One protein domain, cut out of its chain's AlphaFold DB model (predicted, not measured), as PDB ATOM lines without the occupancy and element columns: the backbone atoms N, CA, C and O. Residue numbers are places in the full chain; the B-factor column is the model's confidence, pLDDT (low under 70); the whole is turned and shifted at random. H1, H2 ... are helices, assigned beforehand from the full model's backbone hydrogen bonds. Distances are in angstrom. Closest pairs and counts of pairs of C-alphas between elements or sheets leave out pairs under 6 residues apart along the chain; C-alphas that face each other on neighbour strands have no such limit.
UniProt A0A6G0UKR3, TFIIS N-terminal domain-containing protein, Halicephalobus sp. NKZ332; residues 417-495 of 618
ATOM      1  N   ASN A 417      87.336  56.095  81.447       59.78
ATOM      2  CA  ASN A 417      87.639  55.593  82.802       59.78
ATOM      3  C   ASN A 417      86.929  56.371  83.948       59.78
ATOM      4  O   ASN A 417      87.393  57.449  84.327       59.78
ATOM      5  N   PRO A 418      85.842  55.841  84.558       66.88
ATOM      6  CA  PRO A 418      85.214  56.470  85.730       66.88
ATOM      7  C   PRO A 418      86.151  56.485  86.950       66.88
ATOM      8  O   PRO A 418      86.153  57.446  87.719       66.88
ATOM      9  N   ASP A 419      87.036  55.493  87.070       74.31
ATOM     10  CA  ASP A 419      88.024  55.380  88.149       74.31
ATOM     11  C   ASP A 419      88.967  56.594  88.203       74.31
ATOM     12  O   ASP A 419      89.336  57.054  89.279       74.31
ATOM     13  N   GLN A 420      89.338  57.161  87.047       71.94
ATOM     14  CA  GLN A 420      90.196  58.352  86.983       71.94
ATOM     15  C   GLN A 420      89.485  59.609  87.491       71.94
ATOM     16  O   GLN A 420      90.117  60.463  88.112       71.94
ATOM     17  N   PHE A 421      88.176  59.714  87.255       73.75
ATOM     18  CA  PHE A 421      87.358  60.797  87.790       73.75
ATOM     19  C   PHE A 421      87.214  60.673  89.310       73.75
ATOM     20  O   PHE A 421      87.444  61.652  90.020       73.75
ATOM     21  N   ARG A 422      86.930  59.463  89.811       79.25
ATOM     22  CA  ARG A 422      86.820  59.186  91.250       79.25
ATOM     23  C   ARG A 422      88.135  59.442  91.991       79.25
ATOM     24  O   ARG A 422      88.161  60.301  92.861       79.25
ATOM     25  N   ASN A 423      89.247  58.858  91.539       81.50
ATOM     26  CA  ASN A 423      90.584  59.139  92.085       81.50
ATOM     27  C   ASN A 423      90.933  60.647  92.053       81.50
ATOM     28  O   ASN A 423      91.677  61.148  92.900       81.50
ATOM     29  N   GLY A 424      90.401  61.388  91.072       79.88
ATOM     30  CA  GLY A 424      90.507  62.846  90.990       79.88
ATOM     31  C   GLY A 424      89.726  63.581  92.085       79.88
ATOM     32  O   GLY A 424      90.240  64.561  92.627       79.88
ATOM     33  N   ILE A 425      88.521  63.112  92.432       82.81
ATOM     34  CA  ILE A 425      87.727  63.612  93.567       82.81
ATOM     35  C   ILE A 425      88.451  63.301  94.875       82.81
ATOM     36  O   ILE A 425      88.728  64.230  95.629       82.81
ATOM     37  N   ASP A 426      88.854  62.052  95.096       83.94
ATOM     38  CA  ASP A 426      89.506  61.607  96.335       83.94
ATOM     39  C   ASP A 426      90.815  62.398  96.594       83.94
ATOM     40  O   ASP A 426      91.121  62.814  97.720       83.94
ATOM     41  N   SER A 427      91.571  62.706  95.527       83.88
ATOM     42  CA  SER A 427      92.769  63.560  95.588       83.88
ATOM     43  C   SER A 427      92.460  65.041  95.846       83.88
ATOM     44  O   SER A 427      93.306  65.742  96.407       83.88
ATOM     45  N   LEU A 428      91.291  65.547  95.443       83.88
ATOM     46  CA  LEU A 428      90.844  66.907  95.759       83.88
ATOM     47  C   LEU A 428      90.300  67.005  97.185       83.88
ATOM     48  O   LEU A 428      90.678  67.931  97.897       83.88
ATOM     49  N   GLU A 429      89.488  66.048  97.627       86.81
ATOM     50  CA  GLU A 429      88.967  65.966  98.995       86.81
ATOM     51  C   GLU A 429      90.115  65.918 100.008       86.81
ATOM     52  O   GLU A 429      90.189  66.765 100.898       86.81
ATOM     53  N   THR A 430      91.107  65.052  99.780       87.56
ATOM     54  CA  THR A 430      92.327  64.984 100.605       87.56
ATOM     55  C   THR A 430      93.055  66.337 100.695       87.56
ATOM     56  O   THR A 430      93.587  66.691 101.749       87.56
ATOM     57  N   ARG A 431      93.084  67.140  99.621       86.25
ATOM     58  CA  ARG A 431      93.688  68.491  99.646       86.25
ATOM     59  C   ARG A 431      92.811  69.503 100.375       86.25
ATOM     60  O   ARG A 431      93.338  70.329 101.111       86.25
ATOM     61  N   LEU A 432      91.493  69.442 100.198       88.94
ATOM     62  CA  LEU A 432      90.539  70.331 100.864       88.94
ATOM     63  C   LEU A 432      90.509  70.098 102.381       88.94
ATOM     64  O   LEU A 432      90.452  71.068 103.132       88.94
ATOM     65  N   VAL A 433      90.634  68.847 102.833       89.12
ATOM     66  CA  VAL A 433      90.785  68.484 104.254       89.12
ATOM     67  C   VAL A 433      92.086  69.051 104.837       89.12
ATOM     68  O   VAL A 433      92.075  69.598 105.938       89.12
ATOM     69  N   ASN A 434      93.200  68.999 104.094       89.06
ATOM     70  CA  ASN A 434      94.458  69.619 104.531       89.06
ATOM     71  C   ASN A 434      94.362  71.151 104.601       89.06
ATOM     72  O   ASN A 434      94.690  71.714 105.642       89.06
ATOM     73  N   ILE A 435      93.797  71.812 103.583       91.62
ATOM     74  CA  ILE A 435      93.570  73.268 103.598       91.62
ATOM     75  C   ILE A 435      92.644  73.669 104.754       91.62
ATOM     76  O   ILE A 435      92.927  74.644 105.446       91.62
ATOM     77  N   LYS A 436      91.563  72.914 105.002       90.62
ATOM     78  CA  LYS A 436      90.666  73.129 106.148       90.62
ATOM     79  C   LYS A 436      91.450  73.077 107.461       90.62
ATOM     80  O   LYS A 436      91.399  74.039 108.224       90.62
ATOM     81  N   ARG A 437      92.216  72.008 107.688       90.38
ATOM     82  CA  ARG A 437      93.069  71.867 108.875       90.38
ATOM     83  C   ARG A 437      94.087  73.005 108.979       90.38
ATOM     84  O   ARG A 437      94.286  73.532 110.064       90.38
ATOM     85  N   GLY A 438      94.677  73.448 107.869       89.81
ATOM     86  CA  GLY A 438      95.567  74.611 107.828       89.81
ATOM     87  C   GLY A 438      94.877  75.920 108.233       89.81
ATOM     88  O   GLY A 438      95.465  76.719 108.962       89.81
ATOM     89  N   ILE A 439      93.619  76.128 107.825       91.50
ATOM     90  CA  ILE A 439      92.782  77.260 108.266       91.50
ATOM     91  C   ILE A 439      92.478  77.151 109.765       91.50
ATOM     92  O   ILE A 439      92.588  78.147 110.476       91.50
ATOM     93  N   GLU A 440      92.137  75.964 110.265       90.06
ATOM     94  CA  GLU A 440      91.838  75.725 111.683       90.06
ATOM     95  C   GLU A 440      93.080  75.903 112.563       90.06
ATOM     96  O   GLU A 440      93.029  76.626 113.555       90.06
ATOM     97  N   GLU A 441      94.228  75.349 112.169       88.50
ATOM     98  CA  GLU A 441      95.516  75.555 112.835       88.50
ATOM     99  C   GLU A 441      95.947  77.032 112.804       88.50
ATOM    100  O   GLU A 441      96.583  77.497 113.755       88.50
ATOM    101  N   LEU A 442      95.630  77.782 111.741       88.00
ATOM    102  CA  LEU A 442      95.892  79.223 111.638       88.00
ATOM    103  C   LEU A 442      94.977  80.021 112.578       88.00
ATOM    104  O   LEU A 442      95.482  80.798 113.394       88.00
ATOM    105  N   LEU A 443      93.664  79.782 112.508       88.50
ATOM    106  CA  LEU A 443      92.630  80.413 113.333       88.50
ATOM    107  C   LEU A 443      92.862  80.139 114.822       88.50
ATOM    108  O   LEU A 443      92.794  81.064 115.627       88.50
ATOM    109  N   LEU A 444      93.219  78.904 115.187       86.88
ATOM    110  CA  LEU A 444      93.610  78.541 116.547       86.88
ATOM    111  C   LEU A 444      94.841  79.330 116.997       86.88
ATOM    112  O   LEU A 444      94.819  79.864 118.100       86.88
ATOM    113  N   SER A 445      95.885  79.477 116.170       82.25
ATOM    114  CA  SER A 445      97.033  80.312 116.565       82.25
ATOM    115  C   SER A 445      96.701  81.801 116.693       82.25
ATOM    116  O   SER A 445      97.246  82.435 117.589       82.25
ATOM    117  N   LEU A 446      95.806  82.345 115.861       83.19
ATOM    118  CA  LEU A 446      95.337  83.732 115.971       83.19
ATOM    119  C   LEU A 446      94.494  83.951 117.237       83.19
ATOM    120  O   LEU A 446      94.709  84.915 117.963       83.19
ATOM    121  N   ASN A 447      93.573  83.033 117.537       83.69
ATOM    122  CA  ASN A 447      92.710  83.091 118.718       83.69
ATOM    123  C   ASN A 447      93.466  82.802 120.031       83.69
ATOM    124  O   ASN A 447      93.057  83.248 121.097       83.69
ATOM    125  N   ALA A 448      94.569  82.049 119.972       79.44
ATOM    126  CA  ALA A 448      95.321  81.637 121.154       79.44
ATOM    127  C   ALA A 448      96.297  82.690 121.701       79.44
ATOM    128  O   ALA A 448      96.863  82.450 122.770       79.44
ATOM    129  N   ASN A 449      96.582  83.798 120.997       60.66
ATOM    130  CA  ASN A 449      97.643  84.698 121.456       60.66
ATOM    131  C   ASN A 449      97.578  86.164 120.991       60.66
ATOM    132  O   ASN A 449      97.762  86.481 119.821       60.66
ATOM    133  N   ASP A 450      97.583  87.050 121.986       61.62
ATOM    134  CA  ASP A 450      98.019  88.458 121.926       61.62
ATOM    135  C   ASP A 450      99.508  88.611 121.507       61.62
ATOM    136  O   ASP A 450     100.014  89.713 121.306       61.62
ATOM    137  N   LYS A 451     100.255  87.496 121.394       67.19
ATOM    138  CA  LYS A 451     101.705  87.457 121.121       67.19
ATOM    139  C   LYS A 451     102.122  86.376 120.112       67.19
ATOM    140  O   LYS A 451     103.093  85.651 120.333       67.19
ATOM    141  N   VAL A 452     101.411  86.243 118.988       73.19
ATOM    142  CA  VAL A 452     101.870  85.373 117.885       73.19
ATOM    143  C   VAL A 452     103.125  85.964 117.235       73.19
ATOM    144  O   VAL A 452     103.132  87.107 116.785       73.19
ATOM    145  N   SER A 453     104.190  85.166 117.130       81.00
ATOM    146  CA  SER A 453     105.398  85.551 116.392       81.00
ATOM    147  C   SER A 453     105.089  85.703 114.898       81.00
ATOM    148  O   SER A 453     104.735  84.723 114.238       81.00
ATOM    149  N   TRP A 454     105.230  86.916 114.351       84.00
ATOM    150  CA  TRP A 454     104.907  87.222 112.948       84.00
ATOM    151  C   TRP A 454     105.565  86.266 111.928       84.00
ATOM    152  O   TRP A 454     104.845  85.769 111.062       84.00
ATOM    153  N   PRO A 455     106.859  85.887 112.041       88.06
ATOM    154  CA  PRO A 455     107.456  84.856 111.186       88.06
ATOM    155  C   PRO A 455     106.738  83.498 111.208       88.06
ATOM    156  O   PRO A 455     106.651  82.840 110.174       88.06
ATOM    157  N   ALA A 456     106.193  83.073 112.354       83.94
ATOM    158  CA  ALA A 456     105.450  81.816 112.460       83.94
ATOM    159  C   ALA A 456     104.058  81.920 111.811       83.94
ATOM    160  O   ALA A 456     103.628  80.994 111.123       83.94
ATOM    161  N   LEU A 457     103.384  83.066 111.968       87.25
ATOM    162  CA  LEU A 457     102.119  83.349 111.283       87.25
ATOM    163  C   LEU A 457     102.310  83.390 109.759       87.25
ATOM    164  O   LEU A 457     101.572  82.740 109.021       87.25
ATOM    165  N   LEU A 458     103.347  84.093 109.297       88.06
ATOM    166  CA  LEU A 458     103.711  84.201 107.887       88.06
ATOM    167  C   LEU A 458     104.105  82.841 107.293       88.06
ATOM    168  O   LEU A 458     103.713  82.532 106.173       88.06
ATOM    169  N   SER A 459     104.817  81.997 108.049       89.56
ATOM    170  CA  SER A 459     105.156  80.631 107.628       89.56
ATOM    171  C   SER A 459     103.909  79.755 107.445       89.56
ATOM    172  O   SER A 459     103.794  79.089 106.414       89.56
ATOM    173  N   LYS A 460     102.935  79.810 108.367       87.62
ATOM    174  CA  LYS A 460     101.636  79.132 108.194       87.62
ATOM    175  C   LYS A 460     100.869  79.659 106.979       87.62
ATOM    176  O   LYS A 460     100.397  78.867 106.167       87.62
ATOM    177  N   ALA A 461     100.781  80.980 106.821       89.56
ATOM    178  CA  ALA A 461     100.100  81.610 105.689       89.56
ATOM    179  C   ALA A 461     100.756  81.272 104.335       89.56
ATOM    180  O   ALA A 461     100.055  81.096 103.339       89.56
ATOM    181  N   ALA A 462     102.085  81.128 104.295       92.38
ATOM    182  CA  ALA A 462     102.825  80.683 103.115       92.38
ATOM    183  C   ALA A 462     102.590  79.195 102.793       92.38
ATOM    184  O   ALA A 462     102.473  78.839 101.623       92.38
ATOM    185  N   SER A 463     102.461  78.332 103.808       91.81
ATOM    186  CA  SER A 463     102.075  76.925 103.609       91.81
ATOM    187  C   SER A 463     100.657  76.819 103.039       91.81
ATOM    188  O   SER A 463     100.438  76.174 102.016       91.81
ATOM    189  N   LEU A 464      99.705  77.539 103.640       92.69
ATOM    190  CA  LEU A 464      98.306  77.576 103.211       92.69
ATOM    191  C   LEU A 464      98.158  78.127 101.784       92.69
ATOM    192  O   LEU A 464      97.409  77.567 100.984       92.69
ATOM    193  N   SER A 465      98.888  79.188 101.426       91.88
ATOM    194  CA  SER A 465      98.850  79.736 100.065       91.88
ATOM    195  C   SER A 465      99.525  78.823  99.035       91.88
ATOM    196  O   SER A 465      99.065  78.769  97.892       91.88
ATOM    197  N   ALA A 466     100.539  78.039  99.420       90.94
ATOM    198  CA  ALA A 466     101.114  76.993  98.574       90.94
ATOM    199  C   ALA A 466     100.133  75.825  98.344       90.94
ATOM    200  O   ALA A 466      99.970  75.380  97.204       90.94
ATOM    201  N   GLU A 467      99.418  75.370  99.377       88.81
ATOM    202  CA  GLU A 467      98.367  74.347  99.247       88.81
ATOM    203  C   GLU A 467      97.198  74.835  98.379       88.81
ATOM    204  O   GLU A 467      96.792  74.147  97.436       88.81
ATOM    205  N   LEU A 468      96.720  76.063  98.611       90.19
ATOM    206  CA  LEU A 468      95.712  76.711  97.770       90.19
ATOM    207  C   LEU A 468      96.188  76.817  96.312       90.19
ATOM    208  O   LEU A 468      95.428  76.518  95.390       90.19
ATOM    209  N   SER A 469      97.453  77.187  96.089       88.62
ATOM    210  CA  SER A 469      98.053  77.266  94.750       88.62
ATOM    211  C   SER A 469      98.150  75.895  94.075       88.62
ATOM    212  O   SER A 469      97.923  75.798  92.872       88.62
ATOM    213  N   SER A 470      98.411  74.825  94.832       84.31
ATOM    214  CA  SER A 470      98.403  73.438  94.342       84.31
ATOM    215  C   SER A 470      97.004  72.994  93.891       84.31
ATOM    216  O   SER A 470      96.855  72.408  92.815       84.31
ATOM    217  N   VAL A 471      95.959  73.338  94.652       84.56
ATOM    218  CA  VAL A 471      94.558  73.087  94.263       84.56
ATOM    219  C   VAL A 471      94.156  73.935  93.053       84.56
ATOM    220  O   VAL A 471      93.597  73.406  92.090       84.56
ATOM    221  N   GLN A 472      94.504  75.227  93.033       84.81
ATOM    222  CA  GLN A 472      94.281  76.080  91.863       84.81
ATOM    223  C   GLN A 472      95.004  75.545  90.622       84.81
ATOM    224  O   GLN A 472      94.413  75.552  89.547       84.81
ATOM    225  N   ALA A 473      96.241  75.061  90.742       79.56
ATOM    226  CA  ALA A 473      96.991  74.485  89.629       79.56
ATOM    227  C   ALA A 473      96.308  73.228  89.071       79.56
ATOM    228  O   ALA A 473      96.225  73.086  87.851       79.56
ATOM    229  N   ALA A 474      95.757  72.365  89.932       73.88
ATOM    230  CA  ALA A 474      94.939  71.227  89.509       73.88
ATOM    231  C   ALA A 474      93.755  71.686  88.637       73.88
ATOM    232  O   ALA A 474      93.645  71.262  87.485       73.88
ATOM    233  N   PHE A 475      92.912  72.599  89.133       71.75
ATOM    234  CA  PHE A 475      91.755  73.091  88.374       71.75
ATOM    235  C   PHE A 475      92.129  73.910  87.128       71.75
ATOM    236  O   PHE A 475      91.415  73.853  86.124       71.75
ATOM    237  N   LYS A 476      93.226  74.678  87.167       66.56
ATOM    238  CA  LYS A 476      93.635  75.595  86.087       66.56
ATOM    239  C   LYS A 476      94.326  74.901  84.915       66.56
ATOM    240  O   LYS A 476      94.179  75.427  83.810       66.56
ATOM    241  N   ARG A 477      95.015  73.760  85.113       57.56
ATOM    242  CA  ARG A 477      95.681  72.977  84.040       57.56
ATOM    243  C   ARG A 477      94.794  72.931  82.777       57.56
ATOM    244  O   ARG A 477      93.691  72.389  82.839       57.56
ATOM    245  N   PRO A 478      95.200  73.568  81.663       46.19
ATOM    246  CA  PRO A 478      94.402  73.574  80.443       46.19
ATOM    247  C   PRO A 478      94.550  72.245  79.697       46.19
ATOM    248  O   PRO A 478      95.568  71.573  79.822       46.19
ATOM    249  N   VAL A 479      93.583  71.933  78.828       45.69
ATOM    250  CA  VAL A 479      93.585  70.785  77.888       45.69
ATOM    251  C   VAL A 479      94.601  71.000  76.738       45.69
ATOM    252  O   VAL A 479      94.400  70.602  75.594       45.69
ATOM    253  N   ALA A 480      95.687  71.724  77.012       43.31
ATOM    254  CA  ALA A 480      96.743  72.040  76.068       43.31
ATOM    255  C   ALA A 480      97.968  71.172  76.381       43.31
ATOM    256  O   ALA A 480      98.647  71.389  77.380       43.31
ATOM    257  N   GLN A 481      98.265  70.267  75.445       40.47
ATOM    258  CA  GLN A 481      99.307  69.230  75.472       40.47
ATOM    259  C   GLN A 481      98.944  67.940  76.224       40.47
ATOM    260  O   GLN A 481      98.322  67.941  77.280       40.47
ATOM    261  N   ASN A 482      99.365  66.825  75.620       38.66
ATOM    262  CA  ASN A 482      98.953  65.451  75.918       38.66
ATOM    263  C   ASN A 482      99.611  64.901  77.203       38.66
ATOM    264  O   ASN A 482     100.399  63.957  77.141       38.66
ATOM    265  N   SER A 483      99.323  65.499  78.360       40.50
ATOM    266  CA  SER A 483      99.735  64.968  79.665       40.50
ATOM    267  C   SER A 483      98.662  64.016  80.191       40.50
ATOM    268  O   SER A 483      97.511  64.408  80.322       40.50
ATOM    269  N   GLN A 484      99.040  62.782  80.524       47.28
ATOM    270  CA  GLN A 484      98.130  61.644  80.753       47.28
ATOM    271  C   GLN A 484      97.268  61.724  82.044       47.28
ATOM    272  O   GLN A 484      96.582  60.763  82.390       47.28
ATOM    273  N   ASP A 485      97.279  62.872  82.727       48.84
ATOM    274  CA  ASP A 485      96.597  63.160  83.997       48.84
ATOM    275  C   ASP A 485      95.340  64.035  83.780       48.84
ATOM    276  O   ASP A 485      95.162  65.066  84.435       48.84
ATOM    277  N   ASP A 486      94.456  63.647  82.855       52.00
ATOM    278  CA  ASP A 486      93.261  64.414  82.434       52.00
ATOM    279  C   ASP A 486      92.171  64.602  83.523       52.00
ATOM    280  O   ASP A 486      91.086  65.118  83.249       52.00
ATOM    281  N   ALA A 487      92.448  64.229  84.780       55.56
ATOM    282  CA  ALA A 487      91.510  64.224  85.908       55.56
ATOM    283  C   ALA A 487      90.660  65.508  86.016       55.56
ATOM    284  O   ALA A 487      89.458  65.443  86.271       55.56
ATOM    285  N   THR A 488      91.257  66.680  85.768       56.88
ATOM    286  CA  THR A 488      90.575  67.978  85.899       56.88
ATOM    287  C   THR A 488      89.946  68.510  84.610       56.88
ATOM    288  O   THR A 488      89.150  69.451  84.674       56.88
ATOM    289  N   ALA A 489      90.184  67.868  83.461       62.00
ATOM    290  CA  ALA A 489      89.388  68.084  82.253       62.00
ATOM    291  C   ALA A 489      87.968  67.511  82.427       62.00
ATOM    292  O   ALA A 489      86.993  68.139  82.009       62.00
ATOM    293  N   TYR A 490      87.828  66.373  83.121       63.56
ATOM    294  CA  TYR A 490      86.520  65.773  83.409       63.56
ATOM    295  C   TYR A 490      85.618  66.686  84.258       63.56
ATOM    296  O   TYR A 490      84.437  66.804  83.941       63.56
ATOM    297  N   PHE A 491      86.148  67.396  85.267       70.06
ATOM    298  CA  PHE A 491      85.346  68.321  86.095       70.06
ATOM    299  C   PHE A 491      84.713  69.471  85.302       70.06
ATOM    300  O   PHE A 491      83.647  69.946  85.673       70.06
ATOM    301  N   ARG A 492      85.335  69.913  84.200       69.38
ATOM    302  CA  ARG A 492      84.774  70.971  83.338       69.38
ATOM    303  C   ARG A 492      83.635  70.468  82.446       69.38
ATOM    304  O   ARG A 492      82.853  71.274  81.955       69.38
ATOM    305  N   ASN A 493      83.555  69.152  82.247       69.94
ATOM    306  CA  ASN A 493      82.617  68.497  81.339       69.94
ATOM    307  C   ASN A 493      81.476  67.766  82.072       69.94
ATOM    308  O   ASN A 493      80.553  67.298  81.416       69.94
ATOM    309  N   GLN A 494      81.519  67.625  83.401       69.25
ATOM    310  CA  GLN A 494      80.490  66.914  84.168       69.25
ATOM    311  C   GLN A 494      79.610  67.877  84.972       69.25
ATOM    312  O   GLN A 494      80.104  68.745  85.688       69.25
ATOM    313  N   LEU A 495      78.290  67.699  84.866       72.94
ATOM    314  CA  LEU A 495      77.296  68.478  85.600       72.94
ATOM    315  C   LEU A 495      76.876  67.729  86.873       72.94
ATOM    316  O   LEU A 495      76.381  66.606  86.795       72.94
TER     317      LEU A 495
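This is residues 417 to 495 of the 618 residues of the protein "TFIIS N-terminal domain-containing protein" of Halicephalobus sp. NKZ332 (UniProt A0A6G0UKR3). A long helical hairpin, H1 and H2 side by side, has short H3 set crosswise at the end away from their turn, where residues 447 to 452 stick out. The printed part has 79 residues, with three named helices, H1, H2, H3 along the chain, and no named strand: all helix. It is loose, radius of gyration of the C-alphas 16.6 A, a rod spanning 51 by 22 by 18 A.

H1, residues 418 to 447, touches H2, residues 454 to 476, opposite ways at a shallow tilt of 19 degrees, as a hairpin; their closest C-alphas, Gly 438 and Leu 464, are 6.1 A apart. With residues 420 to 424 alone, H1 touches H3, residues 487 to 493, about perpendicular at 81 degrees; their closest C-alphas, Gly 424 and Ala 487, are 5.4 A apart. H2 and H3 are close but not clearly touching. O i to N i+4 pairs within hydrogen-bond range are complete in H2, 25 of 26 in H1 and 0 of 3 in H3, with 2 of 4 O i to N i+3 pairs.

H1 spans 43.0 A from C-alpha 418 (85.214, 56.470, 85.730), H2 31.4 A, and H3 10.9 A to C-alpha 493 (82.617, 68.497, 81.339).

The printed part has no cut; both links are short. Low-confidence residues, under 70, include 476 to 490.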